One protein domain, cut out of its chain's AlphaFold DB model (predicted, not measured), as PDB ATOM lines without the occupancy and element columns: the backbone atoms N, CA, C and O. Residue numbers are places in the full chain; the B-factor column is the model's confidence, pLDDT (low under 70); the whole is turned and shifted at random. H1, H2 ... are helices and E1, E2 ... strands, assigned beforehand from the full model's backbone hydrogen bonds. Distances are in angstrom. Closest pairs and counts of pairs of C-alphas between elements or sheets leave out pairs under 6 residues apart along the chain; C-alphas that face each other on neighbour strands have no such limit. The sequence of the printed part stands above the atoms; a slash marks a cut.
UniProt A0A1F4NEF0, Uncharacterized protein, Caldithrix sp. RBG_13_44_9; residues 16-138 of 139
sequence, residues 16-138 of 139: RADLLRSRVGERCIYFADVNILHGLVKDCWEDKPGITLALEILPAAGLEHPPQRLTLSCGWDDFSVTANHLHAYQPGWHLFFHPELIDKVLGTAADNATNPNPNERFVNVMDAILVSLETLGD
ATOM      1  N   ARG A  16     102.906 130.082 121.591       72.31
ATOM      2  CA  ARG A  16     103.932 129.402 120.799       72.31
ATOM      3  C   ARG A  16     103.646 129.491 119.301       72.31
ATOM      4  O   ARG A  16     104.591 129.624 118.535       72.31
ATOM      5  N   ALA A  17     102.377 129.451 118.888       74.31
ATOM      6  CA  ALA A  17     101.997 129.551 117.476       74.31
ATOM      7  C   ALA A  17     102.318 130.948 116.963       74.31
ATOM      8  O   ALA A  17     102.929 131.085 115.909       74.31
ATOM      9  N   ASP A  18     101.971 131.970 117.743       78.31
ATOM     10  CA  ASP A  18     102.240 133.364 117.416       78.31
ATOM     11  C   ASP A  18     103.743 133.636 117.306       78.31
ATOM     12  O   ASP A  18     104.179 134.267 116.344       78.31
ATOM     13  N   LEU A  19     104.546 133.087 118.225       75.31
ATOM     14  CA  LEU A  19     106.006 133.158 118.131       75.31
ATOM     15  C   LEU A  19     106.536 132.449 116.881       75.31
ATOM     16  O   LEU A  19     107.380 132.998 116.191       75.31
ATOM     17  N   LEU A  20     106.066 131.246 116.551       75.88
ATOM     18  CA  LEU A  20     106.543 130.538 115.355       75.88
ATOM     19  C   LEU A  20     106.132 131.249 114.061       75.88
ATOM     20  O   LEU A  20     106.943 131.341 113.141       75.88
ATOM     21  N   ARG A  21     104.911 131.797 114.009       79.44
ATOM     22  CA  ARG A  21     104.427 132.621 112.892       79.44
ATOM     23  C   ARG A  21     105.297 133.851 112.690       79.44
ATOM     24  O   ARG A  21     105.649 134.146 111.553       79.44
ATOM     25  N   SER A  22     105.684 134.542 113.766       79.94
ATOM     26  CA  SER A  22     106.546 135.724 113.643       79.94
ATOM     27  C   SER A  22     107.939 135.384 113.116       79.94
ATOM     28  O   SER A  22     108.590 136.255 112.559       79.94
ATOM     29  N   ARG A  23     108.388 134.130 113.262       79.75
ATOM     30  CA  ARG A  23     109.678 133.666 112.735       79.75
ATOM     31  C   ARG A  23     109.627 133.248 111.268       79.75
ATOM     32  O   ARG A  23     110.685 133.004 110.702       79.75
ATOM     33  N   VAL A  24     108.458 133.158 110.628       83.38
ATOM     34  CA  VAL A  24     108.372 132.821 109.197       83.38
ATOM     35  C   VAL A  24     109.115 133.869 108.366       83.38
ATOM     36  O   VAL A  24     108.857 135.063 108.465       83.38
ATOM     37  N   GLY A  25     110.050 133.412 107.533       81.69
ATOM     38  CA  GLY A  25     110.944 134.269 106.754       81.69
ATOM     39  C   GLY A  25     112.213 134.710 107.490       81.69
ATOM     40  O   GLY A  25     113.098 135.281 106.850       81.69
ATOM     41  N   GLU A  26     112.355 134.420 108.784       82.25
ATOM     42  CA  GLU A  26     113.589 134.690 109.522       82.25
ATOM     43  C   GLU A  26     114.654 133.612 109.294       82.25
ATOM     44  O   GLU A  26     114.372 132.446 108.988       82.25
ATOM     45  N   ARG A  27     115.910 134.033 109.459       81.88
ATOM     46  CA  ARG A  27     117.093 133.180 109.371       81.88
ATOM     47  C   ARG A  27     117.458 132.628 110.740       81.88
ATOM     48  O   ARG A  27     117.291 133.293 111.756       81.88
ATOM     49  N   CYS A  28     117.992 131.419 110.742       80.62
ATOM     50  CA  CYS A  28     118.488 130.756 111.933       80.62
ATOM     51  C   CYS A  28     119.705 129.887 111.620       80.62
ATOM     52  O   CYS A  28     119.980 129.576 110.465       80.62
ATOM     53  N   ILE A  29     120.429 129.476 112.653       77.38
ATOM     54  CA  ILE A  29     121.470 128.445 112.552       77.38
ATOM     55  C   ILE A  29     120.970 127.137 113.162       77.38
ATOM     56  O   ILE A  29     120.303 127.165 114.188       77.38
ATOM     57  N   TYR A  30     121.289 126.013 112.528       75.56
ATOM     58  CA  TYR A  30     120.977 124.642 112.933       75.56
ATOM     59  C   TYR A  30     122.281 123.844 113.068       75.56
ATOM     60  O   TYR A  30     123.200 124.030 112.275       75.56
ATOM     61  N   PHE A  31     122.365 122.947 114.051       70.25
ATOM     62  CA  PHE A  31     123.595 122.220 114.381       70.25
ATOM     63  C   PHE A  31     123.406 120.714 114.276       70.25
ATOM     64  O   PHE A  31     122.803 120.119 115.159       70.25
ATOM     65  N   ALA A  32     123.978 120.078 113.257       67.56
ATOM     66  CA  ALA A  32     123.951 118.626 113.109       67.56
ATOM     67  C   ALA A  32     125.353 118.042 113.298       67.56
ATOM     68  O   ALA A  32     126.158 118.035 112.362       67.56
ATOM     69  N   ASP A  33     125.617 117.518 114.498       66.62
ATOM     70  CA  ASP A  33     126.927 116.987 114.889       66.62
ATOM     71  C   ASP A  33     128.020 118.065 114.739       66.62
ATOM     72  O   ASP A  33     127.922 119.124 115.360       66.62
ATOM     73  N   VAL A  34     129.016 117.850 113.879       59.94
ATOM     74  CA  VAL A  34     130.081 118.825 113.594       59.94
ATOM     75  C   VAL A  34     129.689 119.885 112.559       59.94
ATOM     76  O   VAL A  34     130.504 120.740 112.213       59.94
ATOM     77  N   ASN A  35     128.465 119.828 112.026       65.94
ATOM     78  CA  ASN A  35     128.016 120.702 110.949       65.94
ATOM     79  C   ASN A  35     127.134 121.830 111.467       65.94
ATOM     80  O   ASN A  35     126.243 121.628 112.294       65.94
ATOM     81  N   ILE A  36     127.333 123.004 110.881       70.00
ATOM     82  CA  ILE A  36     126.538 124.203 111.126       70.00
ATOM     83  C   ILE A  36     125.828 124.524 109.826       70.00
ATOM     84  O   ILE A  36     126.461 124.655 108.780       70.00
ATOM     85  N   LEU A  37     124.509 124.607 109.887       74.62
ATOM     86  CA  LEU A  37     123.657 124.816 108.733       74.62
ATOM     87  C   LEU A  37     122.876 126.106 108.925       74.62
ATOM     88  O   LEU A  37     122.391 126.399 110.015       74.62
ATOM     89  N   HIS A  38     122.733 126.867 107.853       77.38
ATOM     90  CA  HIS A  38     121.950 128.088 107.853       77.38
ATOM     91  C   HIS A  38     120.524 127.764 107.387       77.38
ATOM     92  O   HIS A  38     120.302 127.201 106.318       77.38
ATOM     93  N   GLY A  39     119.534 128.053 108.221       76.81
ATOM     94  CA  GLY A  39     118.129 127.754 107.977       76.81
ATOM     95  C   GLY A  39     117.301 129.008 107.733       76.81
ATOM     96  O   GLY A  39     117.511 130.037 108.365       76.81
ATOM     97  N   LEU A  40     116.307 128.899 106.858       81.56
ATOM     98  CA  LEU A  40     115.218 129.854 106.694       81.56
ATOM     99  C   LEU A  40     113.920 129.192 107.146       81.56
ATOM    100  O   LEU A  40     113.562 128.116 106.653       81.56
ATOM    101  N   VAL A  41     113.171 129.848 108.023       82.06
ATOM    102  CA  VAL A  41     111.827 129.383 108.373       82.06
ATOM    103  C   VAL A  41     110.901 129.613 107.186       82.06
ATOM    104  O   VAL A  41     110.703 130.745 106.748       82.06
ATOM    105  N   LYS A  42     110.342 128.533 106.640       80.06
ATOM    106  CA  LYS A  42     109.457 128.591 105.473       80.06
ATOM    107  C   LYS A  42     108.002 128.742 105.851       80.06
ATOM    108  O   LYS A  42     107.305 129.518 105.212       80.06
ATOM    109  N   ASP A  43     107.556 127.959 106.823       74.56
ATOM    110  CA  ASP A  43     106.142 127.857 107.141       74.56
ATOM    111  C   ASP A  43     105.937 127.363 108.575       74.56
ATOM    112  O   ASP A  43     106.795 126.672 109.139       74.56
ATOM    113  N   CYS A  44     104.781 127.688 109.136       70.62
ATOM    114  CA  CYS A  44     104.295 127.160 110.400       70.62
ATOM    115  C   CYS A  44     102.838 126.736 110.223       70.62
ATOM    116  O   CYS A  44     102.009 127.496 109.722       70.62
ATOM    117  N   TRP A  45     102.510 125.520 110.641       66.19
ATOM    118  CA  TRP A  45     101.163 124.988 110.458       66.19
ATOM    119  C   TRP A  45     100.429 124.909 111.788       66.19
ATOM    120  O   TRP A  45     100.979 124.445 112.787       66.19
ATOM    121  N   GLU A  46      99.168 125.330 111.774       58.28
ATOM    122  CA  GLU A  46      98.246 125.205 112.909       58.28
ATOM    123  C   GLU A  46      97.664 123.788 112.993       58.28
ATOM    124  O   GLU A  46      97.581 123.214 114.076       58.28
ATOM    125  N   ASP A  47      97.342 123.200 111.834       58.59
ATOM    126  CA  ASP A  47      96.639 121.912 111.723       58.59
ATOM    127  C   ASP A  47      97.575 120.694 111.824       58.59
ATOM    128  O   ASP A  47      97.182 119.617 112.277       58.59
ATOM    129  N   LYS A  48      98.839 120.864 111.421       60.34
ATOM    130  CA  LYS A  48      99.951 119.944 111.701       60.34
ATOM    131  C   LYS A  48     100.971 120.706 112.531       60.34
ATOM    132  O   LYS A  48     101.922 121.210 111.941       60.34
ATOM    133  N   PRO A  49     100.766 120.835 113.850       57.09
ATOM    134  CA  PRO A  49     101.564 121.716 114.679       57.09
ATOM    135  C   PRO A  49     103.043 121.428 114.439       57.09
ATOM    136  O   PRO A  49     103.566 120.407 114.892       57.09
ATOM    137  N   GLY A  50     103.714 122.350 113.738       66.44
ATOM    138  CA  GLY A  50     105.132 122.256 113.433       66.44
ATOM    139  C   GLY A  50     105.722 123.490 112.769       66.44
ATOM    140  O   GLY A  50     105.006 124.415 112.385       66.44
ATOM    141  N   ILE A  51     107.045 123.484 112.639       73.62
ATOM    142  CA  ILE A  51     107.815 124.441 111.840       73.62
ATOM    143  C   ILE A  51     108.438 123.702 110.660       73.62
ATOM    144  O   ILE A  51     108.929 122.581 110.817       73.62
ATOM    145  N   THR A  52     108.418 124.332 109.489       77.62
ATOM    146  CA  THR A  52     109.168 123.871 108.323       77.62
ATOM    147  C   THR A  52     110.359 124.787 108.094       77.62
ATOM    148  O   THR A  52     110.206 125.993 107.890       77.62
ATOM    149  N   LEU A  53     111.554 124.207 108.101       73.12
ATOM    150  CA  LEU A  53     112.810 124.881 107.806       73.12
ATOM    151  C   LEU A  53     113.263 124.494 106.406       73.12
ATOM    152  O   LEU A  53     113.347 123.308 106.094       73.12
ATOM    153  N   ALA A  54     113.603 125.479 105.581       77.38
ATOM    154  CA  ALA A  54     114.491 125.252 104.452       77.38
ATOM    155  C   ALA A  54     115.918 125.483 104.931       77.38
ATOM    156  O   ALA A  54     116.294 126.609 105.249       77.38
ATOM    157  N   LEU A  55     116.703 124.422 104.985       71.31
ATOM    158  CA  LEU A  55     118.128 124.515 105.224       71.31
ATOM    159  C   LEU A  55     118.815 124.813 103.903       71.31
ATOM    160  O   LEU A  55     118.692 124.053 102.939       71.31
ATOM    161  N   GLU A  56     119.543 125.916 103.881       68.44
ATOM    162  CA  GLU A  56     120.570 126.161 102.890       68.44
ATOM    163  C   GLU A  56     121.898 125.833 103.562       68.44
ATOM    164  O   GLU A  56     122.329 126.504 104.501       68.44
ATOM    165  N   ILE A  57     122.556 124.769 103.100       61.50
ATOM    166  CA  ILE A  57     123.933 124.512 103.519       61.50
ATOM    167  C   ILE A  57     124.796 125.589 102.867       61.50
ATOM    168  O   ILE A  57     125.289 125.419 101.752       61.50
ATOM    169  N   LEU A  58     124.915 126.732 103.537       56.12
ATOM    170  CA  LEU A  58     125.959 127.687 103.238       56.12
ATOM    171  C   LEU A  58     127.252 127.055 103.738       56.12
ATOM    172  O   LEU A  58     127.345 126.757 104.932       56.12
ATOM    173  N   PRO A  59     128.232 126.800 102.862       49.66
ATOM    174  CA  PRO A  59     129.516 126.355 103.343       49.66
ATOM    175  C   PRO A  59     130.079 127.479 104.216       49.66
ATOM    176  O   PRO A  59     130.422 128.551 103.715       49.66
ATOM    177  N   ALA A  60     130.211 127.220 105.520       50.53
ATOM    178  CA  ALA A  60     131.375 127.731 106.229       50.53
ATOM    179  C   ALA A  60     132.552 127.369 105.325       50.53
ATOM    180  O   ALA A  60     132.659 126.203 104.928       50.53
ATOM    181  N   ALA A  61     133.287 128.372 104.841       42.94
ATOM    182  CA  ALA A  61     134.251 128.176 103.766       42.94
ATOM    183  C   ALA A  61     135.093 126.907 104.031       42.94
ATOM    184  O   ALA A  61     135.405 126.595 105.174       42.94
ATOM    185  N   GLY A  62     135.379 126.103 103.006       42.00
ATOM    186  CA  GLY A  62     136.155 124.858 103.154       42.00
ATOM    187  C   GLY A  62     135.377 123.539 103.054       42.00
ATOM    188  O   GLY A  62     136.004 122.485 102.996       42.00
ATOM    189  N   LEU A  63     134.045 123.563 102.948       43.25
ATOM    190  CA  LEU A  63     133.263 122.410 102.485       43.25
ATOM    191  C   LEU A  63     132.800 122.675 101.046       43.25
ATOM    192  O   LEU A  63     131.818 123.377 100.823       43.25
ATOM    193  N   GLU A  64     133.528 122.153 100.054       43.38
ATOM    194  CA  GLU A  64     133.132 122.211  98.638       43.38
ATOM    195  C   GLU A  64     131.929 121.292  98.381       43.38
ATOM    196  O   GLU A  64     132.035 120.207  97.803       43.38
ATOM    197  N   HIS A  65     130.756 121.703  98.845       49.62
ATOM    198  CA  HIS A  65     129.507 121.034  98.531       49.62
ATOM    199  C   HIS A  65     128.572 122.009  97.817       49.62
ATOM    200  O   HIS A  65     128.450 123.164  98.234       49.62
ATOM    201  N   PRO A  66     127.910 121.577  96.728       51.56
ATOM    202  CA  PRO A  66     126.871 122.384  96.109       51.56
ATOM    203  C   PRO A  66     125.795 122.693  97.160       51.56
ATOM    204  O   PRO A  66     125.541 121.838  98.015       51.56
ATOM    205  N   PRO A  67     125.157 123.877  97.113       55.50
ATOM    206  CA  PRO A  67     124.142 124.258  98.086       55.50
ATOM    207  C   PRO A  67     123.042 123.198  98.109       55.50
ATOM    208  O   PRO A  67     122.263 123.060  97.162       55.50
ATOM    209  N   GLN A  68     123.004 122.415  99.185       58.78
ATOM    210  CA  GLN A  68     121.950 121.436  99.387       58.78
ATOM    211  C   GLN A  68     120.767 122.157 100.009       58.78
ATOM    212  O   GLN A  68     120.911 122.888 100.992       58.78
ATOM    213  N   ARG A  69     119.597 121.951  99.410       66.94
ATOM    214  CA  ARG A  69     118.327 122.399  99.965       66.94
ATOM    215  C   ARG A  69     117.675 121.207 100.627       66.94
ATOM    216  O   ARG A  69     117.243 120.281  99.943       66.94
ATOM    217  N   LEU A  70     117.634 121.235 101.947       69.31
ATOM    218  CA  LEU A  70     116.930 120.238 102.741       69.31
ATOM    219  C   LEU A  70     115.723 120.909 103.378       69.31
ATOM    220  O   LEU A  70     115.816 122.042 103.845       69.31
ATOM    221  N   THR A  71     114.597 120.208 103.402       71.06
ATOM    222  CA  THR A  71     113.425 120.655 104.148       71.06
ATOM    223  C   THR A  71     113.307 119.797 105.393       71.06
ATOM    224  O   THR A  71     113.223 118.573 105.285       71.06
ATOM    225  N   LEU A  72     113.299 120.429 106.562       68.62
ATOM    226  CA  LEU A  72     113.033 119.759 107.831       68.62
ATOM    227  C   LEU A  72     111.682 120.209 108.368       68.62
ATOM    228  O   LEU A  72     111.394 121.402 108.390       68.62
ATOM    229  N   SER A  73     110.881 119.253 108.827       71.94
ATOM    230  CA  SER A  73     109.609 119.513 109.499       71.94
ATOM    231  C   SER A  73     109.661 118.905 110.893       71.94
ATOM    232  O   SER A  73     110.050 117.749 111.045       71.94
ATOM    233  N   CYS A  74     109.276 119.680 111.901       68.69
ATOM    234  CA  CYS A  74     109.333 119.275 113.305       68.69
ATOM    235  C   CYS A  74     107.975 119.464 113.963       68.69
ATOM    236  O   CYS A  74     107.384 120.532 113.794       68.69
ATOM    237  N   GLY A  75     107.498 118.466 114.710       68.19
ATOM    238  CA  GLY A  75     106.261 118.565 115.479       68.19
ATOM    239  C   GLY A  75     106.455 119.381 116.757       68.19
ATOM    240  O   GLY A  75     107.568 119.507 117.256       68.19
ATOM    241  N   TRP A  76     105.385 119.943 117.318       66.62
ATOM    242  CA  TRP A  76     105.484 120.773 118.534       66.62
ATOM    243  C   TRP A  76     105.946 120.030 119.774       66.62
ATOM    244  O   TRP A  76     106.541 120.635 120.664       66.62
ATOM    245  N   ASP A  77     105.650 118.738 119.847       67.19
ATOM    246  CA  ASP A  77     106.038 117.908 120.984       67.19
ATOM    247  C   ASP A  77     107.550 117.640 120.998       67.19
ATOM    248  O   ASP A  77     108.112 117.276 122.032       67.19
ATOM    249  N   ASP A  78     108.226 117.909 119.881       67.56
ATOM    250  CA  ASP A  78     109.657 117.706 119.727       67.56
ATOM    251  C   ASP A  78     110.476 118.921 120.185       67.56
ATOM    252  O   ASP A  78     111.693 118.794 120.315       67.56
ATOM    253  N   PHE A  79     109.861 120.080 120.486       68.00
ATOM    254  CA  PHE A  79     110.606 121.285 120.875       68.00
ATOM    255  C   PHE A  79     109.952 122.219 121.902       68.00
ATOM    256  O   PHE A  79     108.743 122.288 122.106       68.00
ATOM    257  N   SER A  80     110.808 123.000 122.556       72.75
ATOM    258  CA  SER A  80     110.467 124.179 123.345       72.75
ATOM    259  C   SER A  80     110.883 125.439 122.591       72.75
ATOM    260  O   SER A  80     111.933 125.465 121.952       72.75
ATOM    261  N   VAL A  81     110.071 126.488 122.674       70.56
ATOM    262  CA  VAL A  81     110.333 127.765 122.005       70.56
ATOM    263  C   VAL A  81     110.416 128.881 123.039       70.56
ATOM    264  O   VAL A  81     109.655 128.916 124.006       70.56
ATOM    265  N   THR A  82     111.365 129.778 122.830       71.00
ATOM    266  CA  THR A  82     111.479 131.072 123.506       71.00
ATOM    267  C   THR A  82     111.398 132.169 122.448       71.00
ATOM    268  O   THR A  82     111.218 131.868 121.270       71.00
ATOM    269  N   ALA A  83     111.545 133.440 122.834       68.62
ATOM    270  CA  ALA A  83     111.603 134.513 121.849       68.62
ATOM    271  C   ALA A  83     112.716 134.246 120.820       68.62
ATOM    272  O   ALA A  83     112.417 134.136 119.640       68.62
ATOM    273  N   ASN A  84     113.965 134.051 121.244       69.31
ATOM    274  CA  ASN A  84     115.122 134.082 120.333       69.31
ATOM    275  C   ASN A  84     115.764 132.711 120.073       69.31
ATOM    276  O   ASN A  84     116.729 132.602 119.313       69.31
ATOM    277  N   HIS A  85     115.235 131.663 120.701       74.19
ATOM    278  CA  HIS A  85     115.793 130.318 120.649       74.19
ATOM    279  C   HIS A  85     114.683 129.272 120.601       74.19
ATOM    280  O   HIS A  85     113.784 129.261 121.447       74.19
ATOM    281  N   LEU A  86     114.774 128.372 119.627       74.44
ATOM    282  CA  LEU A  86     113.998 127.141 119.579       74.44
ATOM    283  C   LEU A  86     114.929 125.979 119.922       74.44
ATOM    284  O   LEU A  86     115.965 125.775 119.294       74.44
ATOM    285  N   HIS A  87     114.555 125.228 120.945       71.94
ATOM    286  CA  HIS A  87     115.309 124.103 121.473       71.94
ATOM    287  C   HIS A  87     114.491 122.831 121.316       71.94
ATOM    288  O   HIS A  87     113.477 122.685 122.001       71.94
ATOM    289  N   ALA A  88     114.920 121.912 120.456       67.81
ATOM    290  CA  ALA A  88     114.306 120.597 120.391       67.81
ATOM    291  C   ALA A  88     114.829 119.675 121.495       67.81
ATOM    292  O   ALA A  88     115.952 119.809 121.975       67.81
ATOM    293  N   TYR A  89     113.998 118.725 121.908       60.94
ATOM    294  CA  TYR A  89     114.356 117.733 122.918       60.94
ATOM    295  C   TYR A  89     115.295 116.649 122.379       60.94
ATOM    296  O   TYR A  89     115.951 115.971 123.170       60.94
ATOM    297  N   GLN A  90     115.375 116.490 121.056       58.28
ATOM    298  CA  GLN A  90     116.374 115.636 120.427       58.28
ATOM    299  C   GLN A  90     117.737 116.355 120.368       58.28
ATOM    300  O   GLN A  90     117.782 117.547 120.055       58.28
ATOM    301  N   PRO A  91     118.854 115.658 120.655       55.72
ATOM    302  CA  PRO A  91     120.192 116.230 120.528       55.72
ATOM    303  C   PRO A  91     120.444 116.806 119.125       55.72
ATOM    304  O   PRO A  91     120.101 116.171 118.131       55.72
ATOM    305  N   GLY A  92     121.077 117.982 119.043       56.47
ATOM    306  CA  GLY A  92     121.465 118.587 117.760       56.47
ATOM    307  C   GLY A  92     120.362 119.390 117.063       56.47
ATOM    308  O   GLY A  92     120.325 119.469 115.845       56.47
ATOM    309  N   TRP A  93     119.422 119.976 117.802       65.38
ATOM    310  CA  TRP A  93     118.341 120.778 117.218       65.38
ATOM    311  C   TRP A  93     118.134 122.071 118.015       65.38
ATOM    312  O   TRP A  93     117.141 122.272 118.714       65.38
ATOM    313  N   HIS A  94     119.118 122.962 117.929       73.06
ATOM    314  CA  HIS A  94     119.033 124.309 118.487       73.06
ATOM    315  C   HIS A  94     118.971 125.301 117.331       73.06
ATOM    316  O   HIS A  94     119.877 125.307 116.503       73.06
ATOM    317  N   LEU A  95     117.913 126.113 117.279       75.88
ATOM    318  CA  LEU A  95     117.745 127.180 116.296       75.88
ATOM    319  C   LEU A  95     117.843 128.530 116.986       75.88
ATOM    320  O   LEU A  95     117.016 128.850 117.843       75.88
ATOM    321  N   PHE A  96     118.833 129.322 116.598       79.62
ATOM    322  CA  PHE A  96     119.008 130.677 117.107       79.62
ATOM    323  C   PHE A  96     118.659 131.692 116.031       79.62
ATOM    324  O   PHE A  96     119.099 131.541 114.895       79.62
ATOM    325  N   PHE A  97     117.900 132.721 116.408       77.81
ATOM    326  CA  PHE A  97     117.348 133.725 115.488       77.81
ATOM    327  C   PHE A  97     118.021 135.099 115.610       77.81
ATOM    328  O   PHE A  97     117.557 136.069 115.023       77.81
ATOM    329  N   HIS A  98     119.103 135.214 116.388       81.81
ATOM    330  CA  HIS A  98     119.773 136.492 116.625       81.81
ATOM    331  C   HIS A  98     120.760 136.810 115.486       81.81
ATOM    332  O   HIS A  98     121.758 136.095 115.371       81.81
ATOM    333  N   PRO A  99     120.544 137.858 114.662       77.25
ATOM    334  CA  PRO A  99     121.383 138.120 113.490       77.25
ATOM    335  C   PRO A  99     122.871 138.257 113.827       77.25
ATOM    336  O   PRO A  99     123.702 137.643 113.173       77.25
ATOM    337  N   GLU A 100     123.204 138.951 114.918       80.38
ATOM    338  CA  GLU A 100     124.601 139.145 115.336       80.38
ATOM    339  C   GLU A 100     125.291 137.833 115.744       80.38
ATOM    340  O   GLU A 100     126.467 137.622 115.446       80.38
ATOM    341  N   LEU A 101     124.554 136.919 116.388       80.38
ATOM    342  CA  LEU A 101     125.059 135.587 116.728       80.38
ATOM    343  C   LEU A 101     125.281 134.774 115.453       80.38
ATOM    344  O   LEU A 101     126.309 134.116 115.321       80.38
ATOM    345  N   ILE A 102     124.326 134.827 114.521       78.88
ATOM    346  CA  ILE A 102     124.406 134.127 113.236       78.88
ATOM    347  C   ILE A 102     125.644 134.603 112.465       78.88
ATOM    348  O   ILE A 102     126.463 133.775 112.070       78.88
ATOM    349  N   ASP A 103     125.826 135.914 112.318       80.00
ATOM    350  CA  ASP A 103     126.949 136.497 111.580       80.00
ATOM    351  C   ASP A 103     128.297 136.152 112.228       80.00
ATOM    352  O   ASP A 103     129.234 135.753 111.533       80.00
ATOM    353  N   LYS A 104     128.396 136.215 113.562       80.81
ATOM    354  CA  LYS A 104     129.624 135.867 114.292       80.81
ATOM    355  C   LYS A 104     129.977 134.383 114.182       80.81
ATOM    356  O   LYS A 104     131.149 134.044 114.002       80.81
ATOM    357  N   VAL A 105     128.986 133.497 114.268       79.50
ATOM    358  CA  VAL A 105     129.171 132.046 114.104       79.50
ATOM    359  C   VAL A 105     129.620 131.717 112.684       79.50
ATOM    360  O   VAL A 105     130.592 130.980 112.509       79.50
ATOM    361  N   LEU A 106     128.963 132.290 111.672       78.81
ATOM    362  CA  LEU A 106     129.331 132.089 110.270       78.81
ATOM    363  C   LEU A 106     130.723 132.658 109.958       78.81
ATOM    364  O   LEU A 106     131.500 131.993 109.272       78.81
ATOM    365  N   GLY A 107     131.066 133.829 110.502       80.75
ATOM    366  CA  GLY A 107     132.402 134.419 110.392       80.75
ATOM    367  C   GLY A 107     133.478 133.530 111.014       80.75
ATOM    368  O   GLY A 107     134.432 133.155 110.340       80.75
ATOM    369  N   THR A 108     133.270 133.078 112.256       82.44
ATOM    370  CA  THR A 108     134.207 132.175 112.951       82.44
ATOM    371  C   THR A 108     134.408 130.873 112.179       82.44
ATOM    372  O   THR A 108     135.531 130.380 112.055       82.44
ATOM    373  N   ALA A 109     133.328 130.305 111.637       78.50
ATOM    374  CA  ALA A 109     133.399 129.085 110.848       78.50
ATOM    375  C   ALA A 109     134.169 129.298 109.529       78.50
ATOM    376  O   ALA A 109     134.952 128.433 109.138       78.50
ATOM    377  N   ALA A 110     134.002 130.454 108.878       78.62
ATOM    378  CA  ALA A 110     134.761 130.825 107.684       78.62
ATOM    379  C   ALA A 110     136.253 131.065 107.977       78.62
ATOM    380  O   ALA A 110     137.096 130.604 107.210       78.62
ATOM    381  N   ASP A 111     136.600 131.701 109.095       83.62
ATOM    382  CA  ASP A 111     137.999 131.938 109.487       83.62
ATOM    383  C   ASP A 111     138.742 130.630 109.808       83.62
ATOM    384  O   ASP A 111     139.947 130.506 109.588       83.62
ATOM    385  N   ASN A 112     138.012 129.624 110.297       77.62
ATOM    386  CA  ASN A 112     138.555 128.318 110.672       77.62
ATOM    387  C   ASN A 112     138.464 127.264 109.559       77.62
ATOM    388  O   ASN A 112     138.928 126.137 109.739       77.62
ATOM    389  N   ALA A 113     137.913 127.629 108.402       75.44
ATOM    390  CA  ALA A 113     137.760 126.816 107.199       75.44
ATOM    391  C   ALA A 113     138.934 125.873 106.900       75.44
ATOM    392  O   ALA A 113     138.778 124.664 106.693       75.44
ATOM    393  N   THR A 114     140.129 126.459 106.881       79.00
ATOM    394  CA  THR A 114     141.376 125.854 106.412       79.00
ATOM    395  C   THR A 114     142.139 125.123 107.511       79.00
ATOM    396  O   THR A 114     143.175 124.523 107.224       79.00
ATOM    397  N   ASN A 115     141.647 125.132 108.756       78.44
ATOM    398  CA  ASN A 115     142.290 124.406 109.844       78.44
ATOM    399  C   ASN A 115     142.181 122.883 109.585       78.44
ATOM    400  O   ASN A 115     141.067 122.357 109.467       78.44
ATOM    401  N   PRO A 116     143.314 122.154 109.496       79.06
ATOM    402  CA  PRO A 116     143.316 120.719 109.215       79.06
ATOM    403  C   PRO A 116     142.763 119.868 110.370       79.06
ATOM    404  O   PRO A 116     142.484 118.686 110.167       79.06
ATOM    405  N   ASN A 117     142.603 120.433 111.570       80.94
ATOM    406  CA  ASN A 117     142.076 119.756 112.746       80.94
ATOM    407  C   ASN A 117     140.555 119.992 112.887       80.94
ATOM    408  O   ASN A 117     140.127 121.056 113.341       80.94
ATOM    409  N   PRO A 118     139.704 119.001 112.556       73.75
ATOM    410  CA  PRO A 118     138.251 119.158 112.612       73.75
ATOM    411  C   PRO A 118     137.720 119.429 114.025       73.75
ATOM    412  O   PRO A 118     136.746 120.164 114.167       73.75
ATOM    413  N   ASN A 119     138.371 118.893 115.061       73.88
ATOM    414  CA  ASN A 119     137.952 119.114 116.444       73.88
ATOM    415  C   ASN A 119     138.210 120.555 116.882       73.88
ATOM    416  O   ASN A 119     137.387 121.139 117.578       73.88
ATOM    417  N   GLU A 120     139.327 121.142 116.460       79.06
ATOM    418  CA  GLU A 120     139.651 122.534 116.773       79.06
ATOM    419  C   GLU A 120     138.697 123.501 116.064       79.06
ATOM    420  O   GLU A 120     138.193 124.427 116.691       79.06
ATOM    421  N   ARG A 121     138.342 123.224 114.798       77.06
ATOM    422  CA  ARG A 121     137.290 123.976 114.090       77.06
ATOM    423  C   ARG A 121     135.974 123.966 114.860       77.06
ATOM    424  O   ARG A 121     135.371 125.015 115.058       77.06
ATOM    425  N   PHE A 122     135.548 122.785 115.305       75.00
ATOM    426  CA  PHE A 122     134.318 122.631 116.074       75.00
ATOM    427  C   PHE A 122     134.376 123.391 117.404       75.00
ATOM    428  O   PHE A 122     133.459 124.150 117.709       75.00
ATOM    429  N   VAL A 123     135.460 123.236 118.172       80.06
ATOM    430  CA  VAL A 123     135.646 123.933 119.454       80.06
ATOM    431  C   VAL A 123     135.608 125.447 119.270       80.06
ATOM    432  O   VAL A 123     134.897 126.107 120.017       80.06
ATOM    433  N   ASN A 124     136.284 125.991 118.255       80.44
ATOM    434  CA  ASN A 124     136.317 127.436 118.015       80.44
ATOM    435  C   ASN A 124     134.928 128.000 117.703       80.44
ATOM    436  O   ASN A 124     134.573 129.076 118.182       80.44
ATOM    437  N   VAL A 125     134.105 127.271 116.944       78.25
ATOM    438  CA  VAL A 125     132.740 127.733 116.682       78.25
ATOM    439  C   VAL A 125     131.828 127.550 117.897       78.25
ATOM    440  O   VAL A 125     131.027 128.436 118.193       78.25
ATOM    441  N   MET A 126     131.965 126.450 118.639       77.69
ATOM    442  CA  MET A 126     131.223 126.255 119.888       77.69
ATOM    443  C   MET A 126     131.559 127.327 120.928       77.69
ATOM    444  O   MET A 126     130.651 127.826 121.589       77.69
ATOM    445  N   ASP A 127     132.823 127.732 121.029       81.00
ATOM    446  CA  ASP A 127     133.260 128.837 121.883       81.00
ATOM    447  C   ASP A 127     132.636 130.166 121.438       81.00
ATOM    448  O   ASP A 127     132.021 130.867 122.241       81.00
ATOM    449  N   ALA A 128     132.653 130.465 120.133       79.94
ATOM    450  CA  ALA A 128     132.000 131.658 119.600       79.94
ATOM    451  C   ALA A 128     130.496 131.701 119.911       79.94
ATOM    452  O   ALA A 128     129.970 132.783 120.183       79.94
ATOM    453  N   ILE A 129     129.803 130.558 119.908       76.62
ATOM    454  CA  ILE A 129     128.394 130.460 120.317       76.62
ATOM    455  C   ILE A 129     128.249 130.760 121.803       76.62
ATOM    456  O   ILE A 129     127.428 131.600 122.159       76.62
ATOM    457  N   LEU A 130     129.028 130.095 122.657       75.69
ATOM    458  CA  LEU A 130     128.941 130.259 124.109       75.69
ATOM    459  C   LEU A 130     129.215 131.707 124.518       75.69
ATOM    460  O   LEU A 130     128.370 132.305 125.175       75.69
ATOM    461  N   VAL A 131     130.301 132.304 124.021       79.00
ATOM    462  CA  VAL A 131     130.636 133.716 124.267       79.00
ATOM    463  C   VAL A 131     129.510 134.634 123.796       79.00
ATOM    464  O   VAL A 131     129.155 135.585 124.481       79.00
ATOM    465  N   SER A 132     128.933 134.371 122.623       74.44
ATOM    466  CA  SER A 132     127.865 135.217 122.080       74.44
ATOM    467  C   SER A 132     126.552 135.073 122.851       74.44
ATOM    468  O   SER A 132     125.848 136.057 123.048       74.44
ATOM    469  N   LEU A 133     126.214 133.869 123.313       70.31
ATOM    470  CA  LEU A 133     125.044 133.641 124.160       70.31
ATOM    471  C   LEU A 133     125.216 134.253 125.550       70.31
ATOM    472  O   LEU A 133     124.239 134.763 126.089       70.31
ATOM    473  N   GLU A 134     126.428 134.233 126.108       69.69
ATOM    474  CA  GLU A 134     126.753 134.935 127.354       69.69
ATOM    475  C   GLU A 134     126.563 136.444 127.185       69.69
ATOM    476  O   GLU A 134     125.839 137.049 127.968       69.69
ATOM    477  N   THR A 135     127.086 137.039 126.108       68.94
ATOM    478  CA  THR A 135     126.921 138.482 125.855       68.94
ATOM    479  C   THR A 135     125.481 138.910 125.577       68.94
ATOM    480  O   THR A 135     125.138 140.058 125.824       68.94
ATOM    481  N   LEU A 136     124.639 138.013 125.051       66.25
ATOM    482  CA  LEU A 136     123.230 138.294 124.741       66.25
ATOM    483  C   LEU A 136     122.277 137.972 125.901       66.25
ATOM    484  O   LEU A 136     121.104 138.330 125.843       66.25
ATOM    485  N   GLY A 137     122.742 137.242 126.917       53.16
ATOM    486  CA  GLY A 137     121.964 136.897 128.109       53.16
ATOM    487  C   GLY A 137     121.972 137.975 129.196       53.16
ATOM    488  O   GLY A 137     121.258 137.816 130.186       53.16
ATOM    489  N   ASP A 138     122.768 139.030 129.005       43.28
ATOM    490  CA  ASP A 138     122.964 140.140 129.943       43.28
ATOM    491  C   ASP A 138     122.072 141.373 129.656       43.28
ATOM    492  O   ASP A 138     122.177 142.364 130.380       43.28
TER     493      ASP A 138
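What this domain is: This is residues 16 to 138 of the 139 residues of an uncharacterized protein of Caldithrix sp. RBG_13_44_9 (UniProt A0A1F4NEF0). A strongly twisted sheet of four strands, E1 to E4, is crossed by a small sheet of three short strands, E5 to E7, in a sandwich only partly face to face. At one end of the domain is a helical hairpin, with H2 packed on E1 and H3 packed on H2; at the other end the short H1 packs on E2. The printed part has 123 residues, with three named helices and seven named strands in the order H1 E1 E2 E3 E4 E5 E6 E7 H2 H3. Both sheets are antiparallel, in the orders E1 E2 E3 E4 and E5 E6 E7, and the class is mixed, helices and strands. The whole is compact, with a radius of gyration of the C-alphas of 14.6 A and spans of 47 by 38 by 23 A.

How they stand to each other: H1, residues 16 to 22, is on the sheet of E1, residues 27 to 32, E2, residues 35 to 45, E3, residues 50 to 56, and E4, residues 69 to 75. Its height over the sheet is 8.9 A, and its closest C-alpha pair with E2 is Arg 21 and Cys 44, 6.0 A apart. These strands form a meander, each the antiparallel neighbour of the one before, with N 30 and O 37 at 2.8 A, N 54 and O 40 at 2.8 A, and N 53 and O 72 at 2.8 A, within hydrogen-bond range. E2 bends by 63 degrees at residue 42. A second meander is E5, residues 79 to 81, E6, residues 85 to 88, and E7, residues 94 to 96, with N 80 and O 87 at 2.7 A and N 86 and O 95 at 2.9 A. The sheets form a sandwich, two sheets face to face, their strands at 87 degrees and their best planes 40 degrees apart; the closest C-alphas of E1 and E7 are Cys 28 and Phe 96, 5.2 A. H2, residues 99 to 111, is on the four-stranded sheet in two layers, a helix on one face of a sheet, at a height over the sheet of 9.7 A; its closest C-alpha pair with E1 is Ile 102 and Ile 29, 6.4 A. H3, residues 118 to 136, touches H2 in a helical hairpin, at a shallow tilt of 23 degrees, opposite ways; the closest C-alphas are Thr 108 and Val 125, 6.0 A. H1 is apart from H2 and H3. In H1, H2 and H3 every O i to N i+4 pair is within hydrogen-bond range.

Where its parts are: H1 begins at C-alpha 16, (103.932, 129.402, 120.799). E2 is 27.2 A from first to last C-alpha, E4 20.0 A and H2 18.2 A. H3, also 27.2 A, ends at C-alpha 136, (123.230, 138.294, 124.741).

The domain as a whole: The C-alphas farthest apart are those of Asp 47 and Pro 116, 46.8 A. The printed part has no cut. The link from E3 to E4, residues 57 to 68, is long. The mean pLDDT of the printed part is 71.0; 45 residues are under 70, among them 56 to 70.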